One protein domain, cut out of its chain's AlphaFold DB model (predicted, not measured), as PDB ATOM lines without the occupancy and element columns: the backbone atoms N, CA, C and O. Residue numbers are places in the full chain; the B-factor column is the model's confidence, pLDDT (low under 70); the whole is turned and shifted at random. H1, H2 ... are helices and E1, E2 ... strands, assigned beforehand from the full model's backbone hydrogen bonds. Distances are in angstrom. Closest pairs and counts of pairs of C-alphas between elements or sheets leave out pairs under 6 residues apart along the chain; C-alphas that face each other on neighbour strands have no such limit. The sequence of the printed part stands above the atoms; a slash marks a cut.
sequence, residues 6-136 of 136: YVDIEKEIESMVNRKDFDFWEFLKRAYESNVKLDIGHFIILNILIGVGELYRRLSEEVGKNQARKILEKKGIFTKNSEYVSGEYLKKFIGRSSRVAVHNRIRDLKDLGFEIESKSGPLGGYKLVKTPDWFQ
ATOM      1  N   TYR A   6     120.233 251.347 331.843       54.69
ATOM      2  CA  TYR A   6     119.308 252.302 331.197       54.69
ATOM      3  C   TYR A   6     118.584 253.236 332.171       54.69
ATOM      4  O   TYR A   6     118.012 254.238 331.730       54.69
ATOM      5  N   VAL A   7     118.598 252.893 333.463       55.28
ATOM      6  CA  VAL A   7     118.155 253.760 334.565       55.28
ATOM      7  C   VAL A   7     119.134 254.926 334.762       55.28
ATOM      8  O   VAL A   7     118.737 255.974 335.260       55.28
ATOM      9  N   ASP A   8     120.388 254.774 334.323       79.81
ATOM     10  CA  ASP A   8     121.421 255.803 334.469       79.81
ATOM     11  C   ASP A   8     121.216 256.965 333.488       79.81
ATOM     12  O   ASP A   8     121.232 258.118 333.889       79.81
ATOM     13  N   ILE A   9     120.866 256.679 332.225       87.12
ATOM     14  CA  ILE A   9     120.730 257.715 331.182       87.12
ATOM     15  C   ILE A   9     119.761 258.835 331.588       87.12
ATOM     16  O   ILE A   9     120.049 259.999 331.353       87.12
ATOM     17  N   GLU A  10     118.610 258.514 332.179       84.88
ATOM     18  CA  GLU A  10     117.645 259.546 332.590       84.88
ATOM     19  C   GLU A  10     118.190 260.415 333.730       84.88
ATOM     20  O   GLU A  10     118.093 261.638 333.649       84.88
ATOM     21  N   LYS A  11     118.850 259.804 334.722       86.81
ATOM     22  CA  LYS A  11     119.531 260.529 335.805       86.81
ATOM     23  C   LYS A  11     120.679 261.386 335.287       86.81
ATOM     24  O   LYS A  11     120.899 262.489 335.777       86.81
ATOM     25  N   GLU A  12     121.399 260.898 334.284       90.44
ATOM     26  CA  GLU A  12     122.444 261.658 333.612       90.44
ATOM     27  C   GLU A  12     121.871 262.865 332.862       90.44
ATOM     28  O   GLU A  12     122.419 263.956 332.965       90.44
ATOM     29  N   ILE A  13     120.741 262.727 332.160       90.75
ATOM     30  CA  ILE A  13     120.087 263.893 331.548       90.75
ATOM     31  C   ILE A  13     119.625 264.885 332.628       90.75
ATOM     32  O   ILE A  13     119.806 266.093 332.468       90.75
ATOM     33  N   GLU A  14     119.055 264.410 333.738       88.25
ATOM     34  CA  GLU A  14     118.663 265.276 334.858       88.25
ATOM     35  C   GLU A  14     119.859 266.014 335.472       88.25
ATOM     36  O   GLU A  14     119.747 267.196 335.812       88.25
ATOM     37  N   SER A  15     121.021 265.365 335.583       90.00
ATOM     38  CA  SER A  15     122.237 266.022 336.069       90.00
ATOM     39  C   SER A  15     122.746 267.071 335.075       90.00
ATOM     40  O   SER A  15     123.119 268.167 335.499       90.00
ATOM     41  N   MET A  16     122.658 266.810 333.763       91.69
ATOM     42  CA  MET A  16     122.999 267.785 332.717       91.69
ATOM     43  C   MET A  16     122.143 269.050 332.823       91.69
ATOM     44  O   MET A  16     122.681 270.151 332.780       91.69
ATOM     45  N   VAL A  17     120.825 268.922 333.014       88.19
ATOM     46  CA  VAL A  17     119.906 270.074 333.156       88.19
ATOM     47  C   VAL A  17     120.337 271.013 334.285       88.19
ATOM     48  O   VAL A  17     120.200 272.230 334.162       88.19
ATOM     49  N   ASN A  18     120.878 270.451 335.366       85.00
ATOM     50  CA  ASN A  18     121.282 271.182 336.563       85.00
ATOM     51  C   ASN A  18     122.739 271.661 336.542       85.00
ATOM     52  O   ASN A  18     123.166 272.316 337.496       85.00
ATOM     53  N   ARG A  19     123.498 271.359 335.482       86.75
ATOM     54  CA  ARG A  19     124.895 271.775 335.331       86.75
ATOM     55  C   ARG A  19     124.986 273.300 335.223       86.75
ATOM     56  O   ARG A  19     124.185 273.934 334.537       86.75
ATOM     57  N   LYS A  20     125.949 273.902 335.923       83.06
ATOM     58  CA  LYS A  20     126.134 275.366 335.988       83.06
ATOM     59  C   LYS A  20     127.579 275.768 335.700       83.06
ATOM     60  O   LYS A  20     128.054 276.779 336.207       83.06
ATOM     61  N   ASP A  21     128.258 274.977 334.881       82.38
ATOM     62  CA  ASP A  21     129.693 275.106 334.613       82.38
ATOM     63  C   ASP A  21     129.940 276.093 333.465       82.38
ATOM     64  O   ASP A  21     130.552 275.753 332.458       82.38
ATOM     65  N   PHE A  22     129.396 277.302 333.590       84.69
ATOM     66  CA  PHE A  22     129.554 278.367 332.606       84.69
ATOM     67  C   PHE A  22     130.044 279.629 333.299       84.69
ATOM     68  O   PHE A  22     129.561 279.961 334.385       84.69
ATOM     69  N   ASP A  23     130.918 280.385 332.636       90.19
ATOM     70  CA  ASP A  23     131.137 281.774 333.018       90.19
ATOM     71  C   ASP A  23     129.878 282.583 332.678       90.19
ATOM     72  O   ASP A  23     129.646 283.022 331.547       90.19
ATOM     73  N   PHE A  24     129.013 282.734 333.680       90.06
ATOM     74  CA  PHE A  24     127.757 283.458 333.540       90.06
ATOM     75  C   PHE A  24     127.980 284.927 333.163       90.06
ATOM     76  O   PHE A  24     127.175 285.491 332.420       90.06
ATOM     77  N   TRP A  25     129.068 285.545 333.634       93.00
ATOM     78  CA  TRP A  25     129.369 286.942 333.329       93.00
ATOM     79  C   TRP A  25     129.771 287.119 331.871       93.00
ATOM     80  O   TRP A  25     129.238 288.011 331.208       93.00
ATOM     81  N   GLU A  26     130.638 286.248 331.354       94.56
ATOM     82  CA  GLU A  26     130.999 286.278 329.935       94.56
ATOM     83  C   GLU A  26     129.766 286.007 329.057       94.56
ATOM     84  O   GLU A  26     129.544 286.713 328.075       94.56
ATOM     85  N   PHE A  27     128.872 285.096 329.461       93.56
ATOM     86  CA  PHE A  27     127.599 284.879 328.760       93.56
ATOM     87  C   PHE A  27     126.733 286.135 328.672       93.56
ATOM     88  O   PHE A  27     126.206 286.457 327.605       93.56
ATOM     89  N   LEU A  28     126.560 286.835 329.797       94.62
ATOM     90  CA  LEU A  28     125.776 288.066 329.842       94.62
ATOM     91  C   LEU A  28     126.407 289.156 328.980       94.62
ATOM     92  O   LEU A  28     125.687 289.855 328.268       94.62
ATOM     93  N   LYS A  29     127.736 289.279 329.011       96.62
ATOM     94  CA  LYS A  29     128.474 290.227 328.177       96.62
ATOM     95  C   LYS A  29     128.250 289.946 326.693       96.62
ATOM     96  O   LYS A  29     127.849 290.850 325.966       96.62
ATOM     97  N   ARG A  30     128.415 288.695 326.254       96.94
ATOM     98  CA  ARG A  30     128.184 288.290 324.856       96.94
ATOM     99  C   ARG A  30     126.742 288.506 324.422       96.94
ATOM    100  O   ARG A  30     126.494 288.993 323.326       96.94
ATOM    101  N   ALA A  31     125.785 288.212 325.297       96.56
ATOM    102  CA  ALA A  31     124.379 288.474 325.024       96.56
ATOM    103  C   ALA A  31     124.059 289.962 324.895       96.56
ATOM    104  O   ALA A  31     123.305 290.345 324.003       96.56
ATOM    105  N   TYR A  32     124.662 290.801 325.735       97.06
ATOM    106  CA  TYR A  32     124.539 292.248 325.626       97.06
ATOM    107  C   TYR A  32     125.133 292.770 324.309       97.06
ATOM    108  O   TYR A  32     124.457 293.498 323.585       97.06
ATOM    109  N   GLU A  33     126.355 292.346 323.965       96.88
ATOM    110  CA  GLU A  33     127.052 292.720 322.724       96.88
ATOM    111  C   GLU A  33     126.269 292.305 321.465       96.88
ATOM    112  O   GLU A  33     126.175 293.080 320.514       96.88
ATOM    113  N   SER A  34     125.657 291.117 321.476       95.81
ATOM    114  CA  SER A  34     124.877 290.578 320.351       95.81
ATOM    115  C   SER A  34     123.386 290.948 320.382       95.81
ATOM    116  O   SER A  34     122.628 290.480 319.534       95.81
ATOM    117  N   ASN A  35     122.931 291.764 321.343       95.94
ATOM    118  CA  ASN A  35     121.515 292.113 321.545       95.94
ATOM    119  C   ASN A  35     120.582 290.881 321.668       95.94
ATOM    120  O   ASN A  35     119.442 290.871 321.194       95.94
ATOM    121  N   VAL A  36     121.070 289.830 322.327       96.81
ATOM    122  CA  VAL A  36     120.344 288.583 322.594       96.81
ATOM    123  C   VAL A  36     119.740 288.625 323.996       96.81
ATOM    124  O   VAL A  36     120.405 288.951 324.978       96.81
ATOM    125  N   LYS A  37     118.462 288.256 324.122       94.75
ATOM    126  CA  LYS A  37     117.779 288.172 325.423       94.75
ATOM    127  C   LYS A  37     117.842 286.754 325.968       94.75
ATOM    128  O   LYS A  37     117.078 285.887 325.551       94.75
ATOM    129  N   LEU A  38     118.715 286.548 326.946       93.75
ATOM    130  CA  LEU A  38     118.856 285.260 327.611       93.75
ATOM    131  C   LEU A  38     117.764 285.005 328.650       93.75
ATOM    132  O   LEU A  38     117.249 285.902 329.314       93.75
ATOM    133  N   ASP A  39     117.480 283.723 328.829       93.38
ATOM    134  CA  ASP A  39     116.738 283.179 329.955       93.38
ATOM    135  C   ASP A  39     117.264 281.786 330.305       93.38
ATOM    136  O   ASP A  39     118.069 281.209 329.569       93.38
ATOM    137  N   ILE A  40     116.779 281.217 331.411       93.06
ATOM    138  CA  ILE A  40     117.247 279.918 331.907       93.06
ATOM    139  C   ILE A  40     117.100 278.779 330.886       93.06
ATOM    140  O   ILE A  40     117.878 277.829 330.893       93.06
ATOM    141  N   GLY A  41     116.144 278.887 329.958       95.62
ATOM    142  CA  GLY A  41     115.932 277.876 328.932       95.62
ATOM    143  C   GLY A  41     117.094 277.765 327.945       95.62
ATOM    144  O   GLY A  41     117.314 276.681 327.411       95.62
ATOM    145  N   HIS A  42     117.847 278.846 327.716       96.38
ATOM    146  CA  HIS A  42     119.040 278.821 326.864       96.38
ATOM    147  C   HIS A  42     120.111 277.908 327.462       96.38
ATOM    148  O   HIS A  42     120.599 277.001 326.790       96.38
ATOM    149  N   PHE A  43     120.397 278.096 328.751       95.38
ATOM    150  CA  PHE A  43     121.385 277.310 329.486       95.38
ATOM    151  C   PHE A  43     120.976 275.838 329.586       95.38
ATOM    152  O   PHE A  43     121.789 274.961 329.317       95.38
ATOM    153  N   ILE A  44     119.698 275.556 329.876       95.81
ATOM    154  CA  ILE A  44     119.173 274.180 329.927       95.81
ATOM    155  C   ILE A  44     119.336 273.475 328.574       95.81
ATOM    156  O   ILE A  44     119.813 272.342 328.524       95.81
ATOM    157  N   ILE A  45     118.958 274.129 327.470       97.00
ATOM    158  CA  ILE A  45     119.110 273.545 326.131       97.00
ATOM    159  C   ILE A  45     120.583 273.278 325.831       97.00
ATOM    160  O   ILE A  45     120.917 272.181 325.385       97.00
ATOM    161  N   LEU A  46     121.456 274.254 326.083       96.44
ATOM    162  CA  LEU A  46     122.880 274.130 325.803       96.44
ATOM    163  C   LEU A  46     123.520 272.983 326.599       96.44
ATOM    164  O   LEU A  46     124.203 272.145 326.013       96.44
ATOM    165  N   ASN A  47     123.216 272.889 327.896       95.75
ATOM    166  CA  ASN A  47     123.627 271.785 328.765       95.75
ATOM    167  C   ASN A  47     123.242 270.417 328.196       95.75
ATOM    168  O   ASN A  47     124.076 269.516 328.122       95.75
ATOM    169  N   ILE A  48     121.982 270.261 327.773       96.44
ATOM    170  CA  ILE A  48     121.498 268.997 327.206       96.44
ATOM    171  C   ILE A  48     122.234 268.682 325.901       96.44
ATOM    172  O   ILE A  48     122.614 267.535 325.688       96.44
ATOM    173  N   LEU A  49     122.453 269.665 325.021       97.00
ATOM    174  CA  LEU A  49     123.156 269.427 323.756       97.00
ATOM    175  C   LEU A  49     124.603 268.966 323.977       97.00
ATOM    176  O   LEU A  49     125.031 268.009 323.331       97.00
ATOM    177  N   ILE A  50     125.328 269.610 324.897       95.25
ATOM    178  CA  ILE A  50     126.699 269.230 325.267       95.25
ATOM    179  C   ILE A  50     126.704 267.826 325.871       95.25
ATOM    180  O   ILE A  50     127.369 266.924 325.359       95.25
ATOM    181  N   GLY A  51     125.905 267.618 326.919       94.81
ATOM    182  CA  GLY A  51     125.903 266.369 327.669       94.81
ATOM    183  C   GLY A  51     125.422 265.171 326.848       94.81
ATOM    184  O   GLY A  51     126.004 264.093 326.938       94.81
ATOM    185  N   VAL A  52     124.428 265.338 325.968       96.38
ATOM    186  CA  VAL A  52     124.010 264.267 325.046       96.38
ATOM    187  C   VAL A  52     125.111 263.943 324.034       96.38
ATOM    188  O   VAL A  52     125.285 262.772 323.692       96.38
ATOM    189  N   GLY A  53     125.875 264.938 323.571       95.25
ATOM    190  CA  GLY A  53     127.038 264.712 322.712       95.25
ATOM    191  C   GLY A  53     128.114 263.865 323.402       95.25
ATOM    192  O   GLY A  53     128.580 262.871 322.841       95.25
ATOM    193  N   GLU A  54     128.451 264.205 324.648       94.31
ATOM    194  CA  GLU A  54     129.405 263.458 325.480       94.31
ATOM    195  C   GLU A  54     128.916 262.037 325.786       94.31
ATOM    196  O   GLU A  54     129.661 261.065 325.614       94.31
ATOM    197  N   LEU A  55     127.646 261.898 326.178       95.06
ATOM    198  CA  LEU A  55     127.003 260.614 326.434       95.06
ATOM    199  C   LEU A  55     127.013 259.737 325.180       95.06
ATOM    200  O   LEU A  55     127.376 258.564 325.256       95.06
ATOM    201  N   TYR A  56     126.658 260.297 324.020       95.81
ATOM    202  CA  TYR A  56     126.670 259.563 322.758       95.81
ATOM    203  C   TYR A  56     128.072 259.070 322.400       95.81
ATOM    204  O   TYR A  56     128.210 257.926 321.962       95.81
ATOM    205  N   ARG A  57     129.111 259.887 322.616       95.56
ATOM    206  CA  ARG A  57     130.504 259.480 322.400       95.56
ATOM    207  C   ARG A  57     130.883 258.292 323.287       95.56
ATOM    208  O   ARG A  57     131.285 257.267 322.748       95.56
ATOM    209  N   ARG A  58     130.665 258.383 324.606       95.12
ATOM    210  CA  ARG A  58     130.982 257.286 325.545       95.12
ATOM    211  C   ARG A  58     130.204 256.009 325.221       95.12
ATOM    212  O   ARG A  58     130.787 254.938 325.103       95.12
ATOM    213  N   LEU A  59     128.895 256.116 324.974       94.19
ATOM    214  CA  LEU A  59     128.085 254.963 324.561       94.19
ATOM    215  C   LEU A  59     128.584 254.367 323.240       94.19
ATOM    216  O   LEU A  59     128.550 253.154 323.055       94.19
ATOM    217  N   SER A  60     129.040 255.200 322.305       95.69
ATOM    218  CA  SER A  60     129.577 254.723 321.030       95.69
ATOM    219  C   SER A  60     130.878 253.944 321.200       95.69
ATOM    220  O   SER A  60     131.093 253.000 320.443       95.69
ATOM    221  N   GLU A  61     131.710 254.313 322.172       95.31
ATOM    222  CA  GLU A  61     132.924 253.578 322.549       95.31
ATOM    223  C   GLU A  61     132.582 252.245 323.237       95.31
ATOM    224  O   GLU A  61     133.213 251.233 322.949       95.31
ATOM    225  N   GLU A  62     131.542 252.211 324.078       93.44
ATOM    226  CA  GLU A  62     131.131 251.000 324.806       93.44
ATOM    227  C   GLU A  62     130.384 249.970 323.947       93.44
ATOM    228  O   GLU A  62     130.636 248.770 324.048       93.44
ATOM    229  N   VAL A  63     129.405 250.412 323.150       93.38
ATOM    230  CA  VAL A  63     128.456 249.516 322.458       93.38
ATOM    231  C   VAL A  63     128.436 249.692 320.939       93.38
ATOM    232  O   VAL A  63     127.672 249.022 320.242       93.38
ATOM    233  N   GLY A  64     129.258 250.596 320.406       95.06
ATOM    234  CA  GLY A  64     129.287 250.949 318.992       95.06
ATOM    235  C   GLY A  64     128.249 252.013 318.607       95.06
ATOM    236  O   GLY A  64     127.110 252.027 319.083       95.06
ATOM    237  N   LYS A  65     128.625 252.882 317.658       95.75
ATOM    238  CA  LYS A  65     127.835 254.045 317.193       95.75
ATOM    239  C   LYS A  65     126.381 253.725 316.843       95.75
ATOM    240  O   LYS A  65     125.467 254.464 317.212       95.75
ATOM    241  N   ASN A  66     126.156 252.616 316.136       95.69
ATOM    242  CA  ASN A  66     124.820 252.213 315.693       95.69
ATOM    243  C   ASN A  66     123.912 251.833 316.865       95.69
ATOM    244  O   ASN A  66     122.730 252.189 316.866       95.69
ATOM    245  N   GLN A  67     124.449 251.120 317.856       94.94
ATOM    246  CA  GLN A  67     123.683 250.708 319.023       94.94
ATOM    247  C   GLN A  67     123.446 251.896 319.958       94.94
ATOM    248  O   GLN A  67     122.307 252.113 320.367       94.94
ATOM    249  N   ALA A  68     124.467 252.722 320.201       95.56
ATOM    250  CA  ALA A  68     124.352 253.960 320.971       95.56
ATOM    251  C   ALA A  68     123.258 254.887 320.412       95.56
ATOM    252  O   ALA A  68     122.388 255.351 321.150       95.56
ATOM    253  N   ARG A  69     123.218 255.073 319.083       96.38
ATOM    254  CA  ARG A  69     122.170 255.864 318.421       96.38
ATOM    255  C   ARG A  69     120.781 255.278 318.668       96.38
ATOM    256  O   ARG A  69     119.864 256.015 319.017       96.38
ATOM    257  N   LYS A  70     120.613 253.959 318.504       96.00
ATOM    258  CA  LYS A  70     119.326 253.279 318.740       96.00
ATOM    259  C   LYS A  70     118.865 253.406 320.193       96.00
ATOM    260  O   LYS A  70     117.666 253.519 320.425       96.00
ATOM    261  N   ILE A  71     119.786 253.388 321.155       94.50
ATOM    262  CA  ILE A  71     119.483 253.581 322.578       94.50
ATOM    263  C   ILE A  71     118.894 254.978 322.815       94.50
ATOM    264  O   ILE A  71     117.797 255.094 323.361       94.50
ATOM    265  N   LEU A  72     119.579 256.024 322.347       95.44
ATOM    266  CA  LEU A  72     119.138 257.412 322.523       95.44
ATOM    267  C   LEU A  72     117.863 257.728 321.723       95.44
ATOM    268  O   LEU A  72     117.004 258.476 322.190       95.44
ATOM    269  N   GLU A  73     117.688 257.116 320.550       95.19
ATOM    270  CA  GLU A  73     116.453 257.207 319.762       95.19
ATOM    271  C   GLU A  73     115.262 256.568 320.495       95.19
ATOM    272  O   GLU A  73     114.203 257.185 320.594       95.19
ATOM    273  N   LYS A  74     115.426 255.368 321.076       94.06
ATOM    274  CA  LYS A  74     114.364 254.690 321.847       94.06
ATOM    275  C   LYS A  74     113.916 255.484 323.075       94.06
ATOM    276  O   LYS A  74     112.754 255.401 323.454       94.06
ATOM    277  N   LYS A  75     114.819 256.260 323.678       92.50
ATOM    278  CA  LYS A  75     114.522 257.172 324.797       92.50
ATOM    279  C   LYS A  75     113.886 258.496 324.343       92.50
ATOM    280  O   LYS A  75     113.551 259.336 325.171       92.50
ATOM    281  N   GLY A  76     113.717 258.701 323.034       93.06
ATOM    282  CA  GLY A  76     113.163 259.924 322.452       93.06
ATOM    283  C   GLY A  76     114.115 261.123 322.478       93.06
ATOM    284  O   GLY A  76     113.697 262.220 322.110       93.06
ATOM    285  N   ILE A  77     115.373 260.918 322.891       95.69
ATOM    286  CA  ILE A  77     116.413 261.953 322.934       95.69
ATOM    287  C   ILE A  77     116.796 262.318 321.505       95.69
ATOM    288  O   ILE A  77     116.730 263.485 321.129       95.69
ATOM    289  N   PHE A  78     117.143 261.323 320.687       96.81
ATOM    290  CA  PHE A  78     117.442 261.528 319.274       96.81
ATOM    291  C   PHE A  78     116.206 261.418 318.385       96.81
ATOM    292  O   PHE A  78     115.294 260.629 318.624       96.81
ATOM    293  N   THR A  79     116.205 262.194 317.305       94.81
ATOM    294  CA  THR A  79     115.238 262.040 316.216       94.81
ATOM    295  C   THR A  79     115.534 260.785 315.392       94.81
ATOM    296  O   THR A  79     116.692 260.394 315.215       94.81
ATOM    297  N   LYS A  80     114.474 260.171 314.848       92.56
ATOM    298  CA  LYS A  80     114.532 258.899 314.116       92.56
ATOM    299  C   LYS A  80     115.655 258.873 313.076       92.56
ATOM    300  O   LYS A  80     115.744 259.766 312.228       92.56
ATOM    301  N   ASN A  81     116.466 257.815 313.111       89.12
ATOM    302  CA  ASN A  81     117.553 257.574 312.161       89.12
ATOM    303  C   ASN A  81     118.611 258.685 312.094       89.12
ATOM    304  O   ASN A  81     119.225 258.876 311.047       89.12
ATOM    305  N   SER A  82     118.843 259.433 313.178       91.81
ATOM    306  CA  SER A  82     119.907 260.443 313.199       91.81
ATOM    307  C   SER A  82     120.422 260.774 314.598       91.81
ATOM    308  O   SER A  82     119.887 260.290 315.586       91.81
ATOM    309  N   GLU A  83     121.470 261.592 314.665       95.00
ATOM    310  CA  GLU A  83     122.161 262.011 315.896       95.00
ATOM    311  C   GLU A  83     121.764 263.436 316.324       95.00
ATOM    312  O   GLU A  83     122.551 264.171 316.914       95.00
ATOM    313  N   TYR A  84     120.548 263.862 315.969       97.44
ATOM    314  CA  TYR A  84     120.015 265.169 316.352       97.44
ATOM    315  C   TYR A  84     119.113 265.024 317.567       97.44
ATOM    316  O   TYR A  84     118.156 264.245 317.517       97.44
ATOM    317  N   VAL A  85     119.360 265.823 318.603       97.56
ATOM    318  CA  VAL A  85     118.499 265.930 319.781       97.56
ATOM    319  C   VAL A  85     117.148 266.506 319.370       97.56
ATOM    320  O   VAL A  85     117.061 267.519 318.677       97.56
ATOM    321  N   SER A  86     116.081 265.831 319.772       96.50
ATOM    322  CA  SER A  86     114.710 266.147 319.400       96.50
ATOM    323  C   SER A  86     114.245 267.466 320.022       96.50
ATOM    324  O   SER A  86     114.312 267.661 321.234       96.50
ATOM    325  N   GLY A  87     113.687 268.363 319.208       95.69
ATOM    326  CA  GLY A  87     113.047 269.585 319.704       95.69
ATOM    327  C   GLY A  87     111.827 269.293 320.587       95.69
ATOM    328  O   GLY A  87     111.576 270.012 321.554       95.69
ATOM    329  N   GLU A  88     111.095 268.211 320.296       94.38
ATOM    330  CA  GLU A  88     110.021 267.691 321.161       94.38
ATOM    331  C   GLU A  88     110.547 267.187 322.513       94.38
ATOM    332  O   GLU A  88     109.829 267.235 323.511       94.38
ATOM    333  N   TYR A  89     111.792 266.712 322.563       95.06
ATOM    334  CA  TYR A  89     112.437 266.315 323.812       95.06
ATOM    335  C   TYR A  89     112.863 267.546 324.617       95.06
ATOM    336  O   TYR A  89     112.462 267.695 325.768       95.06
ATOM    337  N   LEU A  90     113.570 268.486 323.980       96.62
ATOM    338  CA  LEU A  90     114.091 269.701 324.620       96.62
ATOM    339  C   LEU A  90     113.002 270.582 325.243       96.62
ATOM    340  O   LEU A  90     113.198 271.123 326.330       96.62
ATOM    341  N   LYS A  91     111.833 270.718 324.598       95.56
ATOM    342  CA  LYS A  91     110.770 271.607 325.101       95.56
ATOM    343  C   LYS A  91     110.262 271.216 326.499       95.56
ATOM    344  O   LYS A  91     109.831 272.091 327.250       95.56
ATOM    345  N   LYS A  92     110.361 269.927 326.855       94.25
ATOM    346  CA  LYS A  92     109.961 269.392 328.167       94.25
ATOM    347  C   LYS A  92     110.803 269.986 329.297       94.25
ATOM    348  O   LYS A  92     110.258 270.323 330.339       94.25
ATOM    349  N   PHE A  93     112.098 270.182 329.058       94.38
ATOM    350  CA  PHE A  93     113.045 270.664 330.069       94.38
ATOM    351  C   PHE A  93     112.982 272.171 330.297       94.38
ATOM    352  O   PHE A  93     113.364 272.651 331.356       94.38
ATOM    353  N   ILE A  94     112.461 272.928 329.330       94.25
ATOM    354  CA  ILE A  94     112.276 274.378 329.465       94.25
ATOM    355  C   ILE A  94     110.842 274.765 329.862       94.25
ATOM    356  O   ILE A  94     110.494 275.945 329.820       94.25
ATOM    357  N   GLY A  95     109.987 273.787 330.191       90.75
ATOM    358  CA  GLY A  95     108.602 274.025 330.610       90.75
ATOM    359  C   GLY A  95     107.733 274.687 329.535       90.75
ATOM    360  O   GLY A  95     106.863 275.498 329.856       90.75
ATOM    361  N   ARG A  96     107.977 274.407 328.245       90.50
ATOM    362  CA  ARG A  96     107.228 275.007 327.125       90.50
ATOM    363  C   ARG A  96     106.476 273.949 326.322       90.50
ATOM    364  O   ARG A  96     106.981 272.867 326.046       90.50
ATOM    365  N   SER A  97     105.275 274.301 325.866       87.62
ATOM    366  CA  SER A  97     104.438 273.434 325.024       87.62
ATOM    367  C   SER A  97     104.851 273.440 323.544       87.62
ATOM    368  O   SER A  97     104.630 272.457 322.829       87.62
ATOM    369  N   SER A  98     105.487 274.524 323.084       91.12
ATOM    370  CA  SER A  98     105.830 274.749 321.676       91.12
ATOM    371  C   SER A  98     107.313 274.533 321.376       91.12
ATOM    372  O   SER A  98     108.188 275.060 322.062       91.12
ATOM    373  N   ARG A  99     107.597 273.845 320.264       91.75
ATOM    374  CA  ARG A  99     108.953 273.732 319.701       91.75
ATOM    375  C   ARG A  99     109.506 275.046 319.172       91.75
ATOM    376  O   ARG A  99     110.723 275.183 319.093       91.75
ATOM    377  N   VAL A 100     108.649 276.015 318.853       92.81
ATOM    378  CA  VAL A 100     109.092 277.361 318.459       92.81
ATOM    379  C   VAL A 100     109.901 277.999 319.591       92.81
ATOM    380  O   VAL A 100     110.901 278.656 319.337       92.81
ATOM    381  N   ALA A 101     109.551 277.720 320.852       94.94
ATOM    382  CA  ALA A 101     110.318 278.204 321.996       94.94
ATOM    383  C   ALA A 101     111.741 277.617 322.051       94.94
ATOM    384  O   ALA A 101     112.671 278.323 322.438       94.94
ATOM    385  N   VAL A 102     111.917 276.354 321.645       96.94
ATOM    386  CA  VAL A 102     113.245 275.735 321.496       96.94
ATOM    387  C   VAL A 102     113.976 276.365 320.315       96.94
ATOM    388  O   VAL A 102     115.118 276.774 320.462       96.94
ATOM    389  N   HIS A 103     113.308 276.500 319.166       96.06
ATOM    390  CA  HIS A 103     113.904 277.066 317.956       96.06
ATOM    391  C   HIS A 103     114.446 278.483 318.171       96.06
ATOM    392  O   HIS A 103     115.577 278.756 317.784       96.06
ATOM    393  N   ASN A 104     113.680 279.350 318.839       96.44
ATOM    394  CA  ASN A 104     114.112 280.716 319.134       96.44
ATOM    395  C   ASN A 104     115.385 280.723 319.987       96.44
ATOM    396  O   ASN A 104     116.346 281.372 319.613       96.44
ATOM    397  N   ARG A 105     115.445 279.909 321.048       97.44
ATOM    398  CA  ARG A 105     116.641 279.801 321.903       97.44
ATOM    399  C   ARG A 105     117.840 279.222 321.164       97.44
ATOM    400  O   ARG A 105     118.962 279.636 321.401       97.44
ATOM    401  N   ILE A 106     117.614 278.266 320.262       97.88
ATOM    402  CA  ILE A 106     118.677 277.733 319.406       97.88
ATOM    403  C   ILE A 106     119.204 278.815 318.463       97.88
ATOM    404  O   ILE A 106     120.411 278.899 318.276       97.88
ATOM    405  N   ARG A 107     118.328 279.630 317.867       97.56
ATOM    406  CA  ARG A 107     118.747 280.764 317.035       97.56
ATOM    407  C   ARG A 107     119.551 281.762 317.862       97.56
ATOM    408  O   ARG A 107     120.655 282.094 317.468       97.56
ATOM    409  N   ASP A 108     119.049 282.130 319.031       98.06
ATOM    410  CA  ASP A 108     119.718 283.057 319.937       98.06
ATOM    411  C   ASP A 108     121.105 282.512 320.366       98.06
ATOM    412  O   ASP A 108     122.083 283.249 320.382       98.06
ATOM    413  N   LEU A 109     121.247 281.200 320.612       97.81
ATOM    414  CA  LEU A 109     122.553 280.555 320.841       97.81
ATOM    415  C   LEU A 109     123.464 280.605 319.599       97.81
ATOM    416  O   LEU A 109     124.668 280.807 319.735       97.81
ATOM    417  N   LYS A 110     122.932 280.458 318.383       97.88
ATOM    418  CA  LYS A 110     123.732 280.636 317.157       97.88
ATOM    419  C   LYS A 110     124.224 282.072 317.003       97.88
ATOM    420  O   LYS A 110     125.371 282.264 316.619       97.88
ATOM    421  N   ASP A 111     123.397 283.052 317.357       97.62
ATOM    422  CA  ASP A 111     123.759 284.475 317.339       97.62
ATOM    423  C   ASP A 111     124.870 284.801 318.364       97.62
ATOM    424  O   ASP A 111     125.609 285.772 318.207       97.62
ATOM    425  N   LEU A 112     125.047 283.950 319.383       97.25
ATOM    426  CA  LEU A 112     126.177 283.990 320.323       97.25
ATOM    427  C   LEU A 112     127.425 283.234 319.828       97.25
ATOM    428  O   LEU A 112     128.445 283.205 320.516       97.25
ATOM    429  N   GLY A 113     127.377 282.631 318.639       96.75
ATOM    430  CA  GLY A 113     128.509 281.942 318.014       96.75
ATOM    431  C   GLY A 113     128.566 280.431 318.251       96.75
ATOM    432  O   GLY A 113     129.557 279.805 317.881       96.75
ATOM    433  N   PHE A 114     127.534 279.814 318.836       97.62
ATOM    434  CA  PHE A 114     127.463 278.352 318.914       97.62
ATOM    435  C   PHE A 114     127.116 277.751 317.548       97.62
ATOM    436  O   PHE A 114     126.077 278.053 316.955       97.62
ATOM    437  N   GLU A 115     127.941 276.823 317.068       97.94
ATOM    438  CA  GLU A 115     127.679 276.110 315.822       97.94
ATOM    439  C   GLU A 115     126.698 274.965 316.088       97.94
ATOM    440  O   GLU A 115     127.071 273.879 316.537       97.94
ATOM    441  N   ILE A 116     125.412 275.219 315.837       98.31
ATOM    442  CA  ILE A 116     124.338 274.239 316.023       98.31
ATOM    443  C   ILE A 116     123.693 273.917 314.673       98.31
ATOM    444  O   ILE A 116     123.050 274.761 314.044       98.31
ATOM    445  N   GLU A 117     123.778 272.667 314.238       97.44
ATOM    446  CA  GLU A 117     123.027 272.207 313.075       97.44
ATOM    447  C   GLU A 117     121.549 272.019 313.420       97.44
ATOM    448  O   GLU A 117     121.181 271.626 314.531       97.44
ATOM    449  N   SER A 118     120.675 272.289 312.451       95.88
ATOM    450  CA  SER A 118     119.229 272.135 312.604       95.88
ATOM    451  C   SER A 118     118.671 271.226 311.520       95.88
ATOM    452  O   SER A 118     118.925 271.429 310.337       95.88
ATOM    453  N   LYS A 119     117.876 270.238 311.926       91.88
ATOM    454  CA  LYS A 119     117.205 269.295 311.035       91.88
ATOM    455  C   LYS A 119     115.705 269.564 311.015       91.88
ATOM    456  O   LYS A 119     115.028 269.476 312.045       91.88
ATOM    457  N   SER A 120     115.188 269.849 309.825       85.25
ATOM    458  CA  SER A 120     113.754 270.004 309.576       85.25
ATOM    459  C   SER A 120     113.011 268.682 309.772       85.25
ATOM    460  O   SER A 120     113.523 267.606 309.460       85.25
ATOM    461  N   GLY A 121     111.786 268.750 310.295       83.38
ATOM    462  CA  GLY A 121     110.930 267.581 310.473       83.38
ATOM    463  C   GLY A 121     109.886 267.740 311.579       83.38
ATOM    464  O   GLY A 121     109.885 268.741 312.307       83.38
ATOM    465  N   PRO A 122     109.013 266.731 311.752       80.88
ATOM    466  CA  PRO A 122     107.901 266.785 312.700       80.88
ATOM    467  C   PRO A 122     108.355 266.925 314.157       80.88
ATOM    468  O   PRO A 122     107.641 267.521 314.953       80.88
ATOM    469  N   LEU A 123     109.553 266.445 314.501       84.12
ATOM    470  CA  LEU A 123     110.118 266.585 315.848       84.12
ATOM    471  C   LEU A 123     111.064 267.789 315.981       84.12
ATOM    472  O   LEU A 123     111.257 268.299 317.082       84.12
ATOM    473  N   GLY A 124     111.618 268.281 314.865       89.00
ATOM    474  CA  GLY A 124     112.783 269.172 314.855       89.00
ATOM    475  C   GLY A 124     114.018 268.496 315.463       89.00
ATOM    476  O   GLY A 124     113.904 267.711 316.402       89.00
ATOM    477  N   GLY A 125     115.202 268.764 314.929       95.94
ATOM    478  CA  GLY A 125     116.441 268.178 315.435       95.94
ATOM    479  C   GLY A 125     117.542 269.214 315.584       95.94
ATOM    480  O   GLY A 125     117.668 270.081 314.722       95.94
ATOM    481  N   TYR A 126     118.343 269.102 316.639       98.12
ATOM    482  CA  TYR A 126     119.469 269.992 316.912       98.12
ATOM    483  C   TYR A 126     120.718 269.197 317.287       98.12
ATOM    484  O   TYR A 126     120.628 268.232 318.045       98.12
ATOM    485  N   LYS A 127     121.875 269.585 316.751       97.62
ATOM    486  CA  LYS A 127     123.169 268.972 317.073       97.62
ATOM    487  C   LYS A 127     124.195 270.079 317.265       97.62
ATOM    488  O   LYS A 127     124.411 270.864 316.348       97.62
ATOM    489  N   LEU A 128     124.785 270.153 318.454       97.69
ATOM    490  CA  LEU A 128     125.915 271.040 318.702       97.69
ATOM    491  C   LEU A 128     127.149 270.449 318.017       97.69
ATOM    492  O   LEU A 128     127.487 269.287 318.244       97.69
ATOM    493  N   VAL A 129     127.777 271.241 317.155       97.06
ATOM    494  CA  VAL A 129     128.983 270.874 316.405       97.06
ATOM    495  C   VAL A 129     130.210 271.481 317.068       97.06
ATOM    496  O   VAL A 129     131.208 270.788 317.257       97.06
ATOM    497  N   LYS A 130     130.117 272.754 317.460       96.31
ATOM    498  CA  LYS A 130     131.222 273.495 318.061       96.31
ATOM    499  C   LYS A 130     130.711 274.579 319.008       96.31
ATOM    500  O   LYS A 130     129.666 275.188 318.775       96.31
ATOM    501  N   THR A 131     131.465 274.820 320.071       96.12
ATOM    502  CA  THR A 131     131.284 275.955 320.979       96.12
ATOM    503  C   THR A 131     132.215 277.101 320.573       96.12
ATOM    504  O   THR A 131     133.305 276.832 320.060       96.12
ATOM    505  N   PRO A 132     131.826 278.367 320.784       95.44
ATOM    506  CA  PRO A 132     132.704 279.496 320.505       95.44
ATOM    507  C   PRO A 132     133.878 279.542 321.494       95.44
ATOM    508  O   PRO A 132     133.766 279.053 322.616       95.44
ATOM    509  N   ASP A 133     134.993 280.156 321.097       93.94
ATOM    510  CA  ASP A 133     136.237 280.142 321.888       93.94
ATOM    511  C   ASP A 133     136.082 280.813 323.263       93.94
ATOM    512  O   ASP A 133     136.719 280.407 324.227       93.94
ATOM    513  N   TRP A 134     135.195 281.808 323.380       93.62
ATOM    514  CA  TRP A 134     134.921 282.504 324.643       93.62
ATOM    515  C   TRP A 134     134.177 281.642 325.676       93.62
ATOM    516  O   TRP A 134     134.102 282.028 326.835       93.62
ATOM    517  N   PHE A 135     133.596 280.511 325.265       90.00
ATOM    518  CA  PHE A 135     132.816 279.623 326.134       90.00
ATOM    519  C   PHE A 135     133.682 278.588 326.883       90.00
ATOM    520  O   PHE A 135     133.139 277.810 327.665       90.00
ATOM    521  N   GLN A 136     134.993 278.543 326.616       68.00
ATOM    522  CA  GLN A 136     135.923 277.588 327.234       68.00
ATOM    523  C   GLN A 136     136.196 277.863 328.713       68.00
ATOM    524  O   GLN A 136     136.419 279.040 329.070       68.00
TER     525      GLN A 136
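What this domain is: This is residues 6 to 136 of the 136 residues of the protein "Helix-turn-helix type 11 domain protein" of Methanotorris igneus (strain DSM 5666 / JCM 11834 / Kol 5) (UniProt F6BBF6). A small hairpin of two strands, E1 and E2, packs by E2 on the long helix H3, which runs through the domain. H5 and H6 cross the first part of H3, the end of H1 packs on H3 too, H4 folds back at the far end of H3, and H2 lies off at the opposite end of the domain, touching no helix. The printed part has 131 residues with six named helices and two named strands, in the order H1 H2 H3 H4 H5 H6 E1 E2; the sheet, E1 - E2, is antiparallel and the class is mostly helix. The whole is compact, with a radius of gyration of the C-alphas of 14.4 A and spans of 43 by 30 by 22 A.

Where its parts are: E1 is residues 115 to 119, 13.4 A long, and E2 is residues 125 to 130, 15.9 A long, ending at C-alpha 130 (131.222, 273.495, 318.061). H3, residues 40 to 63, is 33.8 A long and begins at C-alpha 40 (117.247, 279.918, 331.907). H5 is residues 87 to 93, 10.4 A, and H6 is residues 99 to 111, 18.4 A. H4 is residues 65 to 74, 14.3 A. H1, residues 6 to 17, is 17.9 A long and begins at C-alpha 6 (119.308, 252.302, 331.197). H2 is residues 24 to 33, 14.3 A.

How they stand to each other: E1 and E2 form a hairpin at 159 degrees, with N 117 and O 127 at 2.8 A and N 127 and O 117 at 3.1 A, within hydrogen-bond range. Residues 85 to 86 pair antiparallel with residues 125 to 126 of E2. The closest C-alphas of H3 and E2, Leu 49 and Leu 128, are 6.0 A apart. H3 is the hub. It touches H6 about perpendicular at 88 degrees, closest at the C-alphas of His 42 and Arg 105, 5.6 A. It touches H5 at a steep tilt of 66 degrees, at Ile 45 and Leu 90, C-alphas 6.5 A apart. Residues 56 to 60 of H3 touch H4 at a steep tilt of 46 degrees, at Leu 59 and Ala 68, C-alphas 5.3 A apart. H1 touches H3 with residues 13 to 17 alone, opposite ways at a shallow tilt of 34 degrees, only just short of steep; the C-alphas of Val 17 and Ile 44 are closest, 5.3 A. H2 is apart from H1 and H3. Every O i to N i+4 pair is within hydrogen-bond range in H2, H3, H4 and H6; in H1 6 of 8 are, and in H5 1 of 3, beside 3 of 4 O i to N i+3 pairs.

The domain as a whole: The two C-alphas farthest apart, Glu 33 and Val 63, are 43.2 A apart. The printed part has no cut. The link from H4 to H5, residues 75 to 86, is long. The mean pLDDT of the printed part is 93.0; residues 6 to 7 and 136 are under 70.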